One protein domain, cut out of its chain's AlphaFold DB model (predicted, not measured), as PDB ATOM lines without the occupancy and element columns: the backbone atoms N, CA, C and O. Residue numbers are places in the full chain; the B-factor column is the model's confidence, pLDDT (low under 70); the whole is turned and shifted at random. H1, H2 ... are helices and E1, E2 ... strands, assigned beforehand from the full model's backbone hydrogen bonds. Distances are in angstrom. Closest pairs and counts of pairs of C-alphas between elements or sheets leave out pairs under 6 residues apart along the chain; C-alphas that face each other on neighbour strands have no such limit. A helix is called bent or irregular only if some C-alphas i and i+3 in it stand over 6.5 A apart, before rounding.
ATOM      1  N   GLU A 150     -83.800  62.284  63.288       95.38
ATOM      2  CA  GLU A 150     -82.786  62.111  62.255       95.38
ATOM      3  C   GLU A 150     -82.069  60.758  62.311       95.38
ATOM      4  O   GLU A 150     -81.764  60.196  61.260       95.38
ATOM      5  N   GLU A 151     -81.857  60.201  63.506       96.31
ATOM      6  CA  GLU A 151     -81.203  58.901  63.676       96.31
ATOM      7  C   GLU A 151     -82.126  57.882  64.345       96.31
ATOM      8  O   GLU A 151     -82.396  56.841  63.752       96.31
ATOM      9  N   ALA A 152     -82.638  58.148  65.556       97.25
ATOM     10  CA  ALA A 152     -83.362  57.122  66.315       97.25
ATOM     11  C   ALA A 152     -84.671  56.703  65.642       97.25
ATOM     12  O   ALA A 152     -84.910  55.513  65.431       97.25
ATOM     13  N   GLN A 153     -85.516  57.671  65.282       97.62
ATOM     14  CA  GLN A 153     -86.794  57.346  64.651       97.62
ATOM     15  C   GLN A 153     -86.618  56.892  63.203       97.62
ATOM     16  O   GLN A 153     -87.301  55.962  62.777       97.62
ATOM     17  N   LEU A 154     -85.666  57.474  62.467       98.06
ATOM     18  CA  LEU A 154     -85.307  56.987  61.137       98.06
ATOM     19  C   LEU A 154     -84.848  55.520  61.178       98.06
ATOM     20  O   LEU A 154     -85.355  54.705  60.410       98.06
ATOM     21  N   ALA A 155     -83.946  55.159  62.093       97.31
ATOM     22  CA  ALA A 155     -83.490  53.782  62.264       97.31
ATOM     23  C   ALA A 155     -84.642  52.842  62.651       97.31
ATOM     24  O   ALA A 155     -84.739  51.741  62.114       97.31
ATOM     25  N   ALA A 156     -85.558  53.285  63.514       97.56
ATOM     26  CA  ALA A 156     -86.739  52.507  63.873       97.56
ATOM     27  C   ALA A 156     -87.680  52.273  62.679       97.56
ATOM     28  O   ALA A 156     -88.180  51.160  62.512       97.56
ATOM     29  N   VAL A 157     -87.881  53.278  61.818       97.75
ATOM     30  CA  VAL A 157     -88.631  53.134  60.557       97.75
ATOM     31  C   VAL A 157     -87.936  52.134  59.627       97.75
ATOM     32  O   VAL A 157     -88.589  51.243  59.088       97.75
ATOM     33  N   LEU A 158     -86.612  52.232  59.468       96.12
ATOM     34  CA  LEU A 158     -85.823  51.320  58.628       96.12
ATOM     35  C   LEU A 158     -85.845  49.872  59.141       96.12
ATOM     36  O   LEU A 158     -85.865  48.940  58.341       96.12
ATOM     37  N   CYS A 159     -85.894  49.676  60.460       94.56
ATOM     38  CA  CYS A 159     -86.066  48.368  61.099       94.56
ATOM     39  C   CYS A 159     -87.520  47.858  61.082       94.56
ATOM     40  O   CYS A 159     -87.787  46.774  61.605       94.56
ATOM     41  N   GLY A 160     -88.476  48.629  60.549       94.56
ATOM     42  CA  GLY A 160     -89.898  48.281  60.560       94.56
ATOM     43  C   GLY A 160     -90.527  48.265  61.958       94.56
ATOM     44  O   GLY A 160     -91.546  47.613  62.161       94.56
ATOM     45  N   GLN A 161     -89.918  48.953  62.927       95.81
ATOM     46  CA  GLN A 161     -90.380  49.014  64.318       95.81
ATOM     47  C   GLN A 161     -91.324  50.187  64.584       95.81
ATOM     48  O   GLN A 161     -91.951  50.238  65.636       95.81
ATOM     49  N   THR A 162     -91.446  51.131  63.652       97.38
ATOM     50  CA  THR A 162     -92.489  52.162  63.661       97.38
ATOM     51  C   THR A 162     -92.840  52.580  62.235       97.38
ATOM     52  O   THR A 162     -92.075  52.368  61.296       97.38
ATOM     53  N   SER A 163     -93.996  53.220  62.084       97.00
ATOM     54  CA  SER A 163     -94.436  53.896  60.862       97.00
ATOM     55  C   SER A 163     -94.702  55.387  61.095       97.00
ATOM     56  O   SER A 163     -95.500  55.991  60.374       97.00
ATOM     57  N   VAL A 164     -94.134  55.973  62.152       97.12
ATOM     58  CA  VAL A 164     -94.391  57.357  62.570       97.12
ATOM     59  C   VAL A 164     -93.073  58.067  62.857       97.12
ATOM     60  O   VAL A 164     -92.236  57.553  63.596       97.12
ATOM     61  N   LEU A 165     -92.933  59.276  62.313       97.56
ATOM     62  CA  LEU A 165     -91.981  60.271  62.794       97.56
ATOM     63  C   LEU A 165     -92.748  61.310  63.608       97.56
ATOM     64  O   LEU A 165     -93.664  61.945  63.097       97.56
ATOM     65  N   ASN A 166     -92.393  61.472  64.876       96.94
ATOM     66  CA  ASN A 166     -92.983  62.461  65.767       96.94
ATOM     67  C   ASN A 166     -91.908  62.967  66.729       96.94
ATOM     68  O   ASN A 166     -91.481  62.250  67.636       96.94
ATOM     69  N   GLY A 167     -91.444  64.193  66.529       95.94
ATOM     70  CA  GLY A 167     -90.396  64.756  67.363       95.94
ATOM     71  C   GLY A 167     -89.921  66.110  66.880       95.94
ATOM     72  O   GLY A 167     -90.517  66.729  65.997       95.94
ATOM     73  N   THR A 168     -88.842  66.579  67.495       96.44
ATOM     74  CA  THR A 168     -88.201  67.830  67.115       96.44
ATOM     75  C   THR A 168     -87.007  67.589  66.205       96.44
ATOM     76  O   THR A 168     -86.362  66.546  66.265       96.44
ATOM     77  N   PHE A 169     -86.737  68.577  65.363       96.31
ATOM     78  CA  PHE A 169     -85.632  68.624  64.412       96.31
ATOM     79  C   PHE A 169     -85.071  70.061  64.391       96.31
ATOM     80  O   PHE A 169     -85.570  70.931  65.124       96.31
ATOM     81  N   ALA A 170     -84.015  70.338  63.624       95.88
ATOM     82  CA  ALA A 170     -83.350  71.647  63.595       95.88
ATOM     83  C   ALA A 170     -82.874  72.101  64.986       95.88
ATOM     84  O   ALA A 170     -83.127  73.231  65.411       95.88
ATOM     85  N   PHE A 171     -82.214  71.203  65.726       93.88
ATOM     86  CA  PHE A 171     -81.756  71.433  67.107       93.88
ATOM     87  C   PHE A 171     -82.880  71.869  68.063       93.88
ATOM     88  O   PHE A 171     -82.693  72.740  68.913       93.88
ATOM     89  N   GLY A 172     -84.073  71.288  67.909       94.94
ATOM     90  CA  GLY A 172     -85.224  71.592  68.760       94.94
ATOM     91  C   GLY A 172     -86.023  72.827  68.342       94.94
ATOM     92  O   GLY A 172     -86.977  73.184  69.027       94.94
ATOM     93  N   LYS A 173     -85.662  73.481  67.233       97.12
ATOM     94  CA  LYS A 173     -86.328  74.704  66.753       97.12
ATOM     95  C   LYS A 173     -87.532  74.440  65.859       97.12
ATOM     96  O   LYS A 173     -88.271  75.368  65.534       97.12
ATOM     97  N   ALA A 174     -87.738  73.194  65.456       97.88
ATOM     98  CA  ALA A 174     -88.889  72.776  64.681       97.88
ATOM     99  C   ALA A 174     -89.411  71.421  65.167       97.88
ATOM    100  O   ALA A 174     -88.685  70.657  65.801       97.88
ATOM    101  N   ALA A 175     -90.674  71.131  64.873       97.50
ATOM    102  CA  ALA A 175     -91.316  69.850  65.144       97.50
ATOM    103  C   ALA A 175     -91.922  69.267  63.871       97.50
ATOM    104  O   ALA A 175     -92.456  70.007  63.038       97.50
ATOM    105  N   CYS A 176     -91.856  67.944  63.746       97.31
ATOM    106  CA  CYS A 176     -92.526  67.195  62.698       97.31
ATOM    107  C   CYS A 176     -93.423  66.109  63.292       97.31
ATOM    108  O   CYS A 176     -93.039  65.416  64.236       97.31
ATOM    109  N   GLU A 177     -94.580  65.922  62.675       98.00
ATOM    110  CA  GLU A 177     -95.403  64.726  62.806       98.00
ATOM    111  C   GLU A 177     -95.709  64.211  61.399       98.00
ATOM    112  O   GLU A 177     -96.150  64.978  60.544       98.00
ATOM    113  N   ALA A 178     -95.424  62.942  61.132       98.25
ATOM    114  CA  ALA A 178     -95.640  62.317  59.835       98.25
ATOM    115  C   ALA A 178     -95.807  60.803  59.968       98.25
ATOM    116  O   ALA A 178     -95.202  60.163  60.832       98.25
ATOM    117  N   LYS A 179     -96.560  60.205  59.046       98.25
ATOM    118  CA  LYS A 179     -96.487  58.764  58.783       98.25
ATOM    119  C   LYS A 179     -95.331  58.485  57.837       98.25
ATOM    120  O   LYS A 179     -95.171  59.202  56.854       98.25
ATOM    121  N   ALA A 180     -94.574  57.432  58.104       97.88
ATOM    122  CA  ALA A 180     -93.370  57.080  57.369       97.88
ATOM    123  C   ALA A 180     -93.478  55.687  56.740       97.88
ATOM    124  O   ALA A 180     -93.912  54.736  57.391       97.88
ATOM    125  N   TYR A 181     -93.046  55.575  55.485       95.56
ATOM    126  CA  TYR A 181     -92.960  54.316  54.745       95.56
ATOM    127  C   TYR A 181     -91.661  54.260  53.946       95.56
ATOM    128  O   TYR A 181     -91.216  55.277  53.414       95.56
ATOM    129  N   ILE A 182     -91.084  53.065  53.832       95.50
ATOM    130  CA  ILE A 182     -89.848  52.828  53.086       95.50
ATOM    131  C   ILE A 182     -90.145  52.030  51.823       95.50
ATOM    132  O   ILE A 182     -90.839  51.014  51.865       95.50
ATOM    133  N   ILE A 183     -89.569  52.472  50.710       92.81
ATOM    134  CA  ILE A 183     -89.469  51.701  49.472       92.81
ATOM    135  C   ILE A 183     -87.989  51.616  49.112       92.81
ATOM    136  O   ILE A 183     -87.316  52.639  49.031       92.81
ATOM    137  N   ALA A 184     -87.479  50.406  48.902       90.38
ATOM    138  CA  ALA A 184     -86.141  50.199  48.362       90.38
ATOM    139  C   ALA A 184     -86.233  50.014  46.840       90.38
ATOM    140  O   ALA A 184     -86.937  49.119  46.372       90.38
ATOM    141  N   ASP A 185     -85.525  50.852  46.084       85.88
ATOM    142  CA  ASP A 185     -85.409  50.774  44.627       85.88
ATOM    143  C   ASP A 185     -83.928  50.810  44.227       85.88
ATOM    144  O   ASP A 185     -83.267  51.851  44.238       85.88
ATOM    145  N   GLY A 186     -83.372  49.633  43.942       85.25
ATOM    146  CA  GLY A 186     -81.935  49.475  43.743       85.25
ATOM    147  C   GLY A 186     -81.145  49.881  44.988       85.25
ATOM    148  O   GLY A 186     -81.293  49.282  46.052       85.25
ATOM    149  N   ASN A 187     -80.316  50.916  44.852       87.88
ATOM    150  CA  ASN A 187     -79.571  51.509  45.968       87.88
ATOM    151  C   ASN A 187     -80.264  52.748  46.554       87.88
ATOM    152  O   ASN A 187     -79.747  53.359  47.486       87.88
ATOM    153  N   GLU A 188     -81.400  53.173  46.006       92.38
ATOM    154  CA  GLU A 188     -82.164  54.287  46.553       92.38
ATOM    155  C   GLU A 188     -83.135  53.759  47.613       92.38
ATOM    156  O   GLU A 188     -83.970  52.895  47.348       92.38
ATOM    157  N   ILE A 189     -83.034  54.287  48.830       95.50
ATOM    158  CA  ILE A 189     -84.039  54.099  49.873       95.50
ATOM    159  C   ILE A 189     -84.943  55.324  49.833       95.50
ATOM    160  O   ILE A 189     -84.515  56.438  50.130       95.50
ATOM    161  N   GLN A 190     -86.194  55.134  49.446       96.75
ATOM    162  CA  GLN A 190     -87.196  56.185  49.419       96.75
ATOM    163  C   GLN A 190     -87.967  56.186  50.735       96.75
ATOM    164  O   GLN A 190     -88.705  55.247  51.030       96.75
ATOM    165  N   LEU A 191     -87.812  57.259  51.505       98.06
ATOM    166  CA  LEU A 191     -88.616  57.545  52.685       98.06
ATOM    167  C   LEU A 191     -89.782  58.444  52.287       98.06
ATOM    168  O   LEU A 191     -89.594  59.622  51.991       98.06
ATOM    169  N   HIS A 192     -90.982  57.877  52.293       98.12
ATOM    170  CA  HIS A 192     -92.229  58.581  52.022       98.12
ATOM    171  C   HIS A 192     -92.833  59.060  53.339       98.12
ATOM    172  O   HIS A 192     -93.234  58.243  54.171       98.12
ATOM    173  N   LEU A 193     -92.900  60.377  53.513       98.25
ATOM    174  CA  LEU A 193     -93.546  61.045  54.634       98.25
ATOM    175  C   LEU A 193     -94.915  61.557  54.187       98.25
ATOM    176  O   LEU A 193     -95.006  62.348  53.251       98.25
ATOM    177  N   ARG A 194     -95.969  61.092  54.860       97.25
ATOM    178  CA  ARG A 194     -97.371  61.430  54.580       97.25
ATOM    179  C   ARG A 194     -98.048  62.037  55.795       97.25
ATOM    180  O   ARG A 194     -97.619  61.801  56.924       97.25
ATOM    181  N   ASP A 195     -99.149  62.743  55.552       97.06
ATOM    182  CA  ASP A 195     -99.922  63.447  56.582       97.06
ATOM    183  C   ASP A 195     -99.024  64.394  57.402       97.06
ATOM    184  O   ASP A 195     -99.108  64.458  58.628       97.06
ATOM    185  N   VAL A 196     -98.102  65.083  56.719       97.44
ATOM    186  CA  VAL A 196     -96.997  65.784  57.374       97.44
ATOM    187  C   VAL A 196     -97.456  67.109  57.976       97.44
ATOM    188  O   VAL A 196     -97.900  68.017  57.274       97.44
ATOM    189  N   THR A 197     -97.252  67.252  59.282       97.88
ATOM    190  CA  THR A 197     -97.383  68.514  60.010       97.88
ATOM    191  C   THR A 197     -95.997  69.001  60.411       97.88
ATOM    192  O   THR A 197     -95.296  68.325  61.162       97.88
ATOM    193  N   LEU A 198     -95.597  70.172  59.911       98.00
ATOM    194  CA  LEU A 198     -94.340  70.830  60.276       98.00
ATOM    195  C   LEU A 198     -94.632  72.140  60.998       98.00
ATOM    196  O   LEU A 198     -95.383  72.974  60.492       98.00
ATOM    197  N   THR A 199     -93.987  72.338  62.143       98.06
ATOM    198  CA  THR A 199     -94.201  73.510  62.995       98.06
ATOM    199  C   THR A 199     -92.864  74.141  63.351       98.06
ATOM    200  O   THR A 199     -91.990  73.472  63.900       98.06
ATOM    201  N   ALA A 200     -92.705  75.436  63.074       97.75
ATOM    202  CA  ALA A 200     -91.604  76.218  63.626       97.75
ATOM    203  C   ALA A 200     -91.890  76.494  65.110       97.75
ATOM    204  O   ALA A 200     -92.957  77.002  65.457       97.75
ATOM    205  N   LEU A 201     -90.950  76.136  65.979       97.44
ATOM    206  CA  LEU A 201     -91.026  76.365  67.426       97.44
ATOM    207  C   LEU A 201     -90.245  77.614  67.851       97.44
ATOM    208  O   LEU A 201     -90.424  78.112  68.959       97.44
ATOM    209  N   ASP A 202     -89.388  78.116  66.964       96.25
ATOM    210  CA  ASP A 202     -88.525  79.269  67.173       96.25
ATOM    211  C   ASP A 202     -88.691  80.263  66.014       96.25
ATOM    212  O   ASP A 202     -88.788  79.869  64.850       96.25
ATOM    213  N   SER A 203     -88.707  81.562  66.323       93.56
ATOM    214  CA  SER A 203     -88.904  82.627  65.330       93.56
ATOM    215  C   SER A 203     -87.735  82.797  64.355       93.56
ATOM    216  O   SER A 203     -87.891  83.478  63.347       93.56
ATOM    217  N   SER A 204     -86.577  82.189  64.628       93.56
ATOM    218  CA  SER A 204     -85.430  82.158  63.712       93.56
ATOM    219  C   SER A 204     -85.582  81.161  62.561       93.56
ATOM    220  O   SER A 204     -84.762  81.181  61.643       93.56
ATOM    221  N   VAL A 205     -86.598  80.289  62.593       94.88
ATOM    222  CA  VAL A 205     -86.848  79.294  61.546       94.88
ATOM    223  C   VAL A 205     -88.024  79.725  60.683       94.88
ATOM    224  O   VAL A 205     -89.175  79.742  61.117       94.88
ATOM    225  N   GLU A 206     -87.736  80.022  59.419       95.50
ATOM    226  CA  GLU A 206     -88.759  80.363  58.436       95.50
ATOM    227  C   GLU A 206     -89.630  79.135  58.115       95.50
ATOM    228  O   GLU A 206     -89.085  78.103  57.702       95.50
ATOM    229  N   PRO A 207     -90.973  79.213  58.215       94.38
ATOM    230  CA  PRO A 207     -91.860  78.077  57.948       94.38
ATOM    231  C   PRO A 207     -91.676  77.441  56.561       94.38
ATOM    232  O   PRO A 207     -91.844  76.234  56.396       94.38
ATOM    233  N   SER A 208     -91.283  78.233  55.559       94.88
ATOM    234  CA  SER A 208     -91.007  77.758  54.196       94.88
ATOM    235  C   SER A 208     -89.761  76.869  54.090       94.88
ATOM    236  O   SER A 208     -89.659  76.083  53.150       94.88
ATOM    237  N   SER A 209     -88.838  76.951  55.055       96.38
ATOM    238  CA  SER A 209     -87.595  76.168  55.092       96.38
ATOM    239  C   SER A 209     -87.740  74.804  55.778       96.38
ATOM    240  O   SER A 209     -86.868  73.948  55.638       96.38
ATOM    241  N   LEU A 210     -88.848  74.568  56.492       97.75
ATOM    242  CA  LEU A 210     -89.033  73.382  57.334       97.75
ATOM    243  C   LEU A 210     -88.901  72.069  56.554       97.75
ATOM    244  O   LEU A 210     -88.265  71.136  57.035       97.75
ATOM    245  N   LYS A 211     -89.460  72.005  55.336       97.56
ATOM    246  CA  LYS A 211     -89.373  70.804  54.489       97.56
ATOM    247  C   LYS A 211     -87.923  70.481  54.128       97.56
ATOM    248  O   LYS A 211     -87.488  69.356  54.343       97.56
ATOM    249  N   SER A 212     -87.173  71.460  53.620       97.19
ATOM    250  CA  SER A 212     -85.785  71.235  53.202       97.19
ATOM    251  C   SER A 212     -84.865  70.936  54.384       97.19
ATOM    252  O   SER A 212     -83.985  70.090  54.256       97.19
ATOM    253  N   LEU A 213     -85.092  71.577  55.537       97.56
ATOM    254  CA  LEU A 213     -84.352  71.292  56.768       97.56
ATOM    255  C   LEU A 213     -84.571  69.846  57.232       97.56
ATOM    256  O   LEU A 213     -83.598  69.130  57.449       97.56
ATOM    257  N   LEU A 214     -85.828  69.393  57.310       98.19
ATOM    258  CA  LEU A 214     -86.138  68.017  57.706       98.19
ATOM    259  C   LEU A 214     -85.533  66.994  56.732       98.19
ATOM    260  O   LEU A 214     -84.949  66.004  57.166       98.19
ATOM    261  N   GLN A 215     -85.639  67.233  55.418       98.19
ATOM    262  CA  GLN A 215     -85.029  66.361  54.408       98.19
ATOM    263  C   GLN A 215     -83.513  66.259  54.601       98.19
ATOM    264  O   GLN A 215     -82.976  65.155  54.613       98.19
ATOM    265  N   GLN A 216     -82.836  67.395  54.788       97.69
ATOM    266  CA  GLN A 216     -81.391  67.439  54.968       97.69
ATOM    267  C   GLN A 216     -80.945  66.700  56.236       97.69
ATOM    268  O   GLN A 216     -79.969  65.949  56.187       97.69
ATOM    269  N   GLU A 217     -81.640  66.888  57.359       97.94
ATOM    270  CA  GLU A 217     -81.303  66.207  58.614       97.94
ATOM    271  C   GLU A 217     -81.514  64.696  58.513       97.94
ATOM    272  O   GLU A 217     -80.608  63.945  58.856       97.94
ATOM    273  N   LEU A 218     -82.634  64.239  57.942       98.44
ATOM    274  CA  LEU A 218     -82.881  62.809  57.720       98.44
ATOM    275  C   LEU A 218     -81.841  62.179  56.782       98.44
ATOM    276  O   LEU A 218     -81.384  61.066  57.019       98.44
ATOM    277  N   GLN A 219     -81.439  62.880  55.719       98.31
ATOM    278  CA  GLN A 219     -80.405  62.394  54.797       98.31
ATOM    279  C   GLN A 219     -79.022  62.339  55.450       98.31
ATOM    280  O   GLN A 219     -78.263  61.402  55.200       98.31
ATOM    281  N   THR A 220     -78.704  63.320  56.295       97.56
ATOM    282  CA  THR A 220     -77.453  63.343  57.063       97.56
ATOM    283  C   THR A 220     -77.437  62.204  58.082       97.56
ATOM    284  O   THR A 220     -76.508  61.399  58.070       97.56
ATOM    285  N   GLY A 221     -78.509  62.065  58.869       97.44
ATOM    286  CA  GLY A 221     -78.673  60.982  59.835       97.44
ATOM    287  C   GLY A 221     -78.600  59.606  59.178       97.44
ATOM    288  O   GLY A 221     -77.901  58.725  59.667       97.44
ATOM    289  N   PHE A 222     -79.196  59.421  57.996       97.69
ATOM    290  CA  PHE A 222     -79.045  58.181  57.231       97.69
ATOM    291  C   PHE A 222     -77.591  57.860  56.872       97.69
ATOM    292  O   PHE A 222     -77.150  56.719  57.026       97.69
ATOM    293  N   ALA A 223     -76.841  58.853  56.391       95.75
ATOM    294  CA  ALA A 223     -75.436  58.667  56.043       95.75
ATOM    295  C   ALA A 223     -74.588  58.314  57.278       95.75
ATOM    296  O   ALA A 223     -73.656  57.509  57.181       95.75
ATOM    297  N   ASP A 224     -74.921  58.879  58.439       95.12
ATOM    298  CA  ASP A 224     -74.279  58.554  59.712       95.12
ATOM    299  C   ASP A 224     -74.636  57.137  60.183       95.12
ATOM    300  O   ASP A 224     -73.727  56.370  60.511       95.12
ATOM    301  N   LEU A 225     -75.911  56.739  60.107       95.25
ATOM    302  CA  LEU A 225     -76.366  55.374  60.393       95.25
ATOM    303  C   LEU A 225     -75.620  54.343  59.533       95.25
ATOM    304  O   LEU A 225     -75.077  53.368  60.054       95.25
ATOM    305  N   GLN A 226     -75.525  54.571  58.219       92.31
ATOM    306  CA  GLN A 226     -74.801  53.670  57.318       92.31
ATOM    307  C   GLN A 226     -73.318  53.556  57.672       92.31
ATOM    308  O   GLN A 226     -72.765  52.455  57.653       92.31
ATOM    309  N   ARG A 227     -72.665  54.675  58.004       91.56
ATOM    310  CA  ARG A 227     -71.253  54.680  58.402       91.56
ATOM    311  C   ARG A 227     -71.037  53.844  59.662       91.56
ATOM    312  O   ARG A 227     -70.108  53.040  59.703       91.56
ATOM    313  N   GLN A 228     -71.905  54.006  60.657       90.44
ATOM    314  CA  GLN A 228     -71.823  53.292  61.931       90.44
ATOM    315  C   GLN A 228     -72.084  51.788  61.757       90.44
ATOM    316  O   GLN A 228     -71.326  50.970  62.271       90.44
ATOM    317  N   MET A 229     -73.068  51.402  60.940       87.56
ATOM    318  CA  MET A 229     -73.305  49.991  60.599       87.56
ATOM    319  C   MET A 229     -72.119  49.345  59.885       87.56
ATOM    320  O   MET A 229     -71.771  48.200  60.173       87.56
ATOM    321  N   GLN A 230     -71.501  50.062  58.940       86.56
ATOM    322  CA  GLN A 230     -70.331  49.567  58.216       86.56
ATOM    323  C   GLN A 230     -69.151  49.332  59.159       86.56
ATOM    324  O   GLN A 230     -68.477  48.312  59.028       86.56
ATOM    325  N   GLN A 231     -68.934  50.235  60.119       86.38
ATOM    326  CA  GLN A 231     -67.913  50.077  61.157       86.38
ATOM    327  C   GLN A 231     -68.203  48.870  62.055       86.38
ATOM    328  O   GLN A 231     -67.300  48.079  62.299       86.38
ATOM    329  N   ALA A 232     -69.463  48.686  62.461       84.50
ATOM    330  CA  ALA A 232     -69.893  47.557  63.285       84.50
ATOM    331  C   ALA A 232     -69.993  46.218  62.522       84.50
ATOM    332  O   ALA A 232     -70.314  45.189  63.112       84.50
ATOM    333  N   GLY A 233     -69.798  46.207  61.197       85.69
ATOM    334  CA  GLY A 233     -69.948  45.001  60.375       85.69
ATOM    335  C   GLY A 233     -71.363  44.399  60.392       85.69
ATOM    336  O   GLY A 233     -71.527  43.206  60.129       85.69
ATOM    337  N   ALA A 234     -72.380  45.208  60.694       87.12
ATOM    338  CA  ALA A 234     -73.765  44.778  60.878       87.12
ATOM    339  C   ALA A 234     -74.688  45.298  59.763       87.12
ATOM    340  O   ALA A 234     -74.369  46.262  59.068       87.12
ATOM    341  N   ASP A 235     -75.851  44.662  59.593       89.38
ATOM    342  CA  ASP A 235     -76.886  45.093  58.638       89.38
ATOM    343  C   ASP A 235     -78.298  45.076  59.256       89.38
ATOM    344  O   ASP A 235     -79.181  44.368  58.772       89.38
ATOM    345  N   PRO A 236     -78.547  45.856  60.331       89.00
ATOM    346  CA  PRO A 236     -79.851  45.893  60.999       89.00
ATOM    347  C   PRO A 236     -81.030  46.237  60.075       89.00
ATOM    348  O   PRO A 236     -82.148  45.824  60.360       89.00
ATOM    349  N   PHE A 237     -80.789  46.948  58.971       90.94
ATOM    350  CA  PHE A 237     -81.819  47.398  58.024       90.94
ATOM    351  C   PHE A 237     -82.003  46.455  56.824       90.94
ATOM    352  O   PHE A 237     -82.768  46.753  55.906       90.94
ATOM    353  N   HIS A 238     -81.304  45.315  56.820       89.12
ATOM    354  CA  HIS A 238     -81.356  44.282  55.785       89.12
ATOM    355  C   HIS A 238     -80.907  44.724  54.381       89.12
ATOM    356  O   HIS A 238     -81.194  44.028  53.406       89.12
ATOM    357  N   PHE A 239     -80.207  45.852  54.216       89.12
ATOM    358  CA  PHE A 239     -79.863  46.389  52.893       89.12
ATOM    359  C   PHE A 239     -79.039  45.423  52.039       89.12
ATOM    360  O   PHE A 239     -79.229  45.371  50.823       89.12
ATOM    361  N   ARG A 240     -78.170  44.612  52.653       87.25
ATOM    362  CA  ARG A 240     -77.420  43.566  51.944       87.25
ATOM    363  C   ARG A 240     -78.352  42.490  51.410       87.25
ATOM    364  O   ARG A 240     -78.174  42.050  50.282       87.25
ATOM    365  N   PHE A 241     -79.350  42.092  52.197       86.81
ATOM    366  CA  PHE A 241     -80.369  41.146  51.751       86.81
ATOM    367  C   PHE A 241     -81.176  41.720  50.577       86.81
ATOM    368  O   PHE A 241     -81.326  41.048  49.559       86.81
ATOM    369  N   TRP A 242     -81.622  42.977  50.667       87.75
ATOM    370  CA  TRP A 242     -82.340  43.649  49.577       87.75
ATOM    371  C   TRP A 242     -81.514  43.704  48.285       87.75
ATOM    372  O   TRP A 242     -82.000  43.312  47.226       87.75
ATOM    373  N   GLN A 243     -80.249  44.124  48.363       88.88
ATOM    374  CA  GLN A 243     -79.372  44.176  47.190       88.88
ATOM    375  C   GLN A 243     -79.056  42.789  46.633       88.88
ATOM    376  O   GLN A 243     -79.068  42.616  45.417       88.88
ATOM    377  N   ALA A 244     -78.851  41.785  47.489       88.50
ATOM    378  CA  ALA A 244     -78.655  40.406  47.050       88.50
ATOM    379  C   ALA A 244     -79.874  39.869  46.282       88.50
ATOM    380  O   ALA A 244     -79.709  39.145  45.301       88.50
ATOM    381  N   CYS A 245     -81.090  40.259  46.675       89.19
ATOM    382  CA  CYS A 245     -82.314  39.921  45.947       89.19
ATOM    383  C   CYS A 245     -82.401  40.602  44.569       89.19
ATOM    384  O   CYS A 245     -82.928  40.002  43.635       89.19
ATOM    385  N   LEU A 246     -81.894  41.832  44.427       89.06
ATOM    386  CA  LEU A 246     -81.966  42.600  43.176       89.06
ATOM    387  C   LEU A 246     -80.833  42.274  42.194       89.06
ATOM    388  O   LEU A 246     -81.062  42.183  40.990       89.06
ATOM    389  N   TYR A 247     -79.613  42.108  42.701       89.50
ATOM    390  CA  TYR A 247     -78.389  42.014  41.901       89.50
ATOM    391  C   TYR A 247     -77.692  40.649  42.002       89.50
ATOM    392  O   TYR A 247     -76.719  40.400  41.289       89.50
ATOM    393  N   GLY A 248     -78.196  39.751  42.851       89.25
ATOM    394  CA  GLY A 248     -77.638  38.423  43.105       89.25
ATOM    395  C   GLY A 248     -76.727  38.370  44.344       89.25
ATOM    396  O   GLY A 248     -76.154  39.387  44.744       89.25
ATOM    397  N   PRO A 249     -76.550  37.182  44.954       87.06
ATOM    398  CA  PRO A 249     -75.868  37.016  46.244       87.06
ATOM    399  C   PRO A 249     -74.364  37.327  46.218       87.06
ATOM    400  O   PRO A 249     -73.800  37.664  47.251       87.06
ATOM    401  N   GLU A 250     -73.729  37.248  45.045       87.38
ATOM    402  CA  GLU A 250     -72.297  37.533  44.851       87.38
ATOM    403  C   GLU A 250     -72.029  38.991  44.442       87.38
ATOM    404  O   GLU A 250     -70.892  39.371  44.152       87.38
ATOM    405  N   SER A 251     -73.075  39.820  44.353       83.81
ATOM    406  CA  SER A 251     -72.910  41.229  44.006       83.81
ATOM    407  C   SER A 251     -72.182  41.978  45.124       83.81
ATOM    408  O   SER A 251     -72.428  41.780  46.315       83.81
ATOM    409  N   ALA A 252     -71.251  42.852  44.738       84.44
ATOM    410  CA  ALA A 252     -70.589  43.722  45.697       84.44
ATOM    411  C   ALA A 252     -71.616  44.689  46.298       84.44
ATOM    412  O   ALA A 252     -72.349  45.344  45.556       84.44
ATOM    413  N   PHE A 253     -71.631  44.800  47.627       83.44
ATOM    414  CA  PHE A 253     -72.501  45.743  48.324       83.44
ATOM    415  C   PHE A 253     -72.219  47.177  47.868       83.44
ATOM    416  O   PHE A 253     -71.065  47.615  47.831       83.44
ATOM    417  N   GLN A 254     -73.279  47.914  47.557       85.56
ATOM    418  CA  GLN A 254     -73.214  49.319  47.178       85.56
ATOM    419  C   GLN A 254     -73.865  50.159  48.274       85.56
ATOM    420  O   GLN A 254     -74.901  49.794  48.818       85.56
ATOM    421  N   SER A 255     -73.269  51.295  48.628       86.75
ATOM    422  CA  SER A 255     -73.879  52.170  49.632       86.75
ATOM    423  C   SER A 255     -75.215  52.705  49.122       86.75
ATOM    424  O   SER A 255     -75.281  53.295  48.043       86.75
ATOM    425  N   SER A 256     -76.267  52.515  49.913       91.56
ATOM    426  CA  SER A 256     -77.579  53.078  49.611       91.56
ATOM    427  C   SER A 256     -77.608  54.594  49.832       91.56
ATOM    428  O   SER A 256     -76.800  55.114  50.595       91.56
ATOM    429  N   VAL A 257     -78.554  55.301  49.217       93.19
ATOM    430  CA  VAL A 257     -78.783  56.740  49.427       93.19
ATOM    431  C   VAL A 257     -80.233  56.965  49.837       93.19
ATOM    432  O   VAL A 257     -81.133  56.358  49.260       93.19
ATOM    433  N   LEU A 258     -80.468  57.845  50.815       97.50
ATOM    434  CA  LEU A 258     -81.820  58.210  51.233       97.50
ATOM    435  C   LEU A 258     -82.390  59.332  50.360       97.50
ATOM    436  O   LEU A 258     -81.831  60.430  50.264       97.50
ATOM    437  N   LYS A 259     -83.573  59.089  49.808       97.62
ATOM    438  CA  LYS A 259     -84.419  60.100  49.181       97.62
ATOM    439  C   LYS A 259     -85.663  60.309  50.025       97.62
ATOM    440  O   LYS A 259     -86.449  59.388  50.218       97.62
ATOM    441  N   VAL A 260     -85.850  61.531  50.507       98.00
ATOM    442  CA  VAL A 260     -86.991  61.888  51.354       98.00
ATOM    443  C   VAL A 260     -88.061  62.566  50.506       98.00
ATOM    444  O   VAL A 260     -87.821  63.620  49.913       98.00
ATOM    445  N   LEU A 261     -89.242  61.967  50.462       97.25
ATOM    446  CA  LEU A 261     -90.414  62.433  49.730       97.25
ATOM    447  C   LEU A 261     -91.455  62.892  50.753       97.25
ATOM    448  O   LEU A 261     -91.855  62.108  51.606       97.25
ATOM    449  N   ILE A 262     -91.827  64.172  50.711       95.50
ATOM    450  CA  ILE A 262     -92.750  64.796  51.670       95.50
ATOM    451  C   ILE A 262     -94.003  65.226  50.915       95.50
ATOM    452  O   ILE A 262     -93.965  66.250  50.219       95.50
ATOM    453  N   ASP A 263     -95.079  64.468  51.104       83.56
ATOM    454  CA  ASP A 263     -96.388  64.697  50.485       83.56
ATOM    455  C   ASP A 263     -97.322  65.488  51.416       83.56
ATOM    456  O   ASP A 263     -97.498  65.086  52.593       83.56
TER     457      ASP A 263
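AT A GLANCE: This is residues 150 to 263 of the 263 residues of an uncharacterized protein of Subdoligranulum variabile DSM 15176 (UniProt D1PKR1). A twisted, curled sheet of four strands has one face covered by the long helix H2 and the short helix H1, which crosses close to H2 on the E1 and E2 side; no named helix covers the other face. At one end of the long axis the short helix H3 only grazes the sheet, and at the other end lies the link from E3 to H2. The printed part has 114 residues, with three named helices and four named strands in the order H1, E1, E2, E3, H2, H3, E4; the sheet order is E1, E2, E3, E4, mixed, and the class is mixed, helices and strands. It is compact, with a radius of gyration of the C-alphas of 15.0 A, and its outline is elongated, 52 by 27 by 22 A.

HOW THE PARTS SIT: E1, residues 164 to 169, E2, residues 174 to 185, and E3, residues 188 to 200, form a meander, each strand the antiparallel neighbour of the one before, with hairpins E1 and E2, and E2 and E3. N 167 and O 176 are 3.0 A apart, and N 181 and O 192 are 3.0 A apart, both within hydrogen-bond range. E2 bends by 71 degrees at residue 177 and E3 by 81 degrees at residue 195. E4, residues 257 to 262, is an edge strand parallel to E3, with N 191 and O 259 at 2.8 A. H2, residues 207 to 231, is on the sheet; the closest C-alphas of H2 and E4 are those of Gln 219 and Leu 258, 5.7 A apart. H1, residues 150 to 158, is on the same face, at a height over the sheet of 6.8 A. H1 touches H2, which touches H1 with its residues 217 to 225 alone; the closest C-alphas of the two are those of Glu 150 and Leu 218, 4.6 A apart. Their lines are only just about perpendicular, at 71 degrees. H3, residues 239 to 247, only grazes the sheet with residues 239 to 246, and is apart from H1 and H2. E3, H2, H3 and E4 make a strand-helix-strand unit, two parallel neighbour strands with helices between, whose crossover is right-handed. Every O i to N i+4 pair is within hydrogen-bond range in H3, against 4 of 5 in H1 and 19 of 21 in H2.

IN THESE COORDINATES: H1 begins at C-alpha 150, (-82.786, 62.111, 62.255), and measures 11.8 A; E1 measures 14.4 A, E2 30.0 A and E3 29.4 A. H2 measures 37.0 A and ends at C-alpha 231, (-67.913, 50.077, 61.157). H3 measures 11.9 A, and E4, 16.3 A, ends at C-alpha 262, (-92.750, 64.796, 51.670). H1 is only just irregular, with C-alphas 150 and 153 6.7 A apart; H2 is irregular, with C-alphas 208 and 211 7.1 A apart.

THE WHOLE: The two C-alphas farthest apart, those of Ser 203 and Glu 250, are 52.2 A apart. The printed part has no cut and no long link. Its mean pLDDT is 93.8, and no printed residue is under 70.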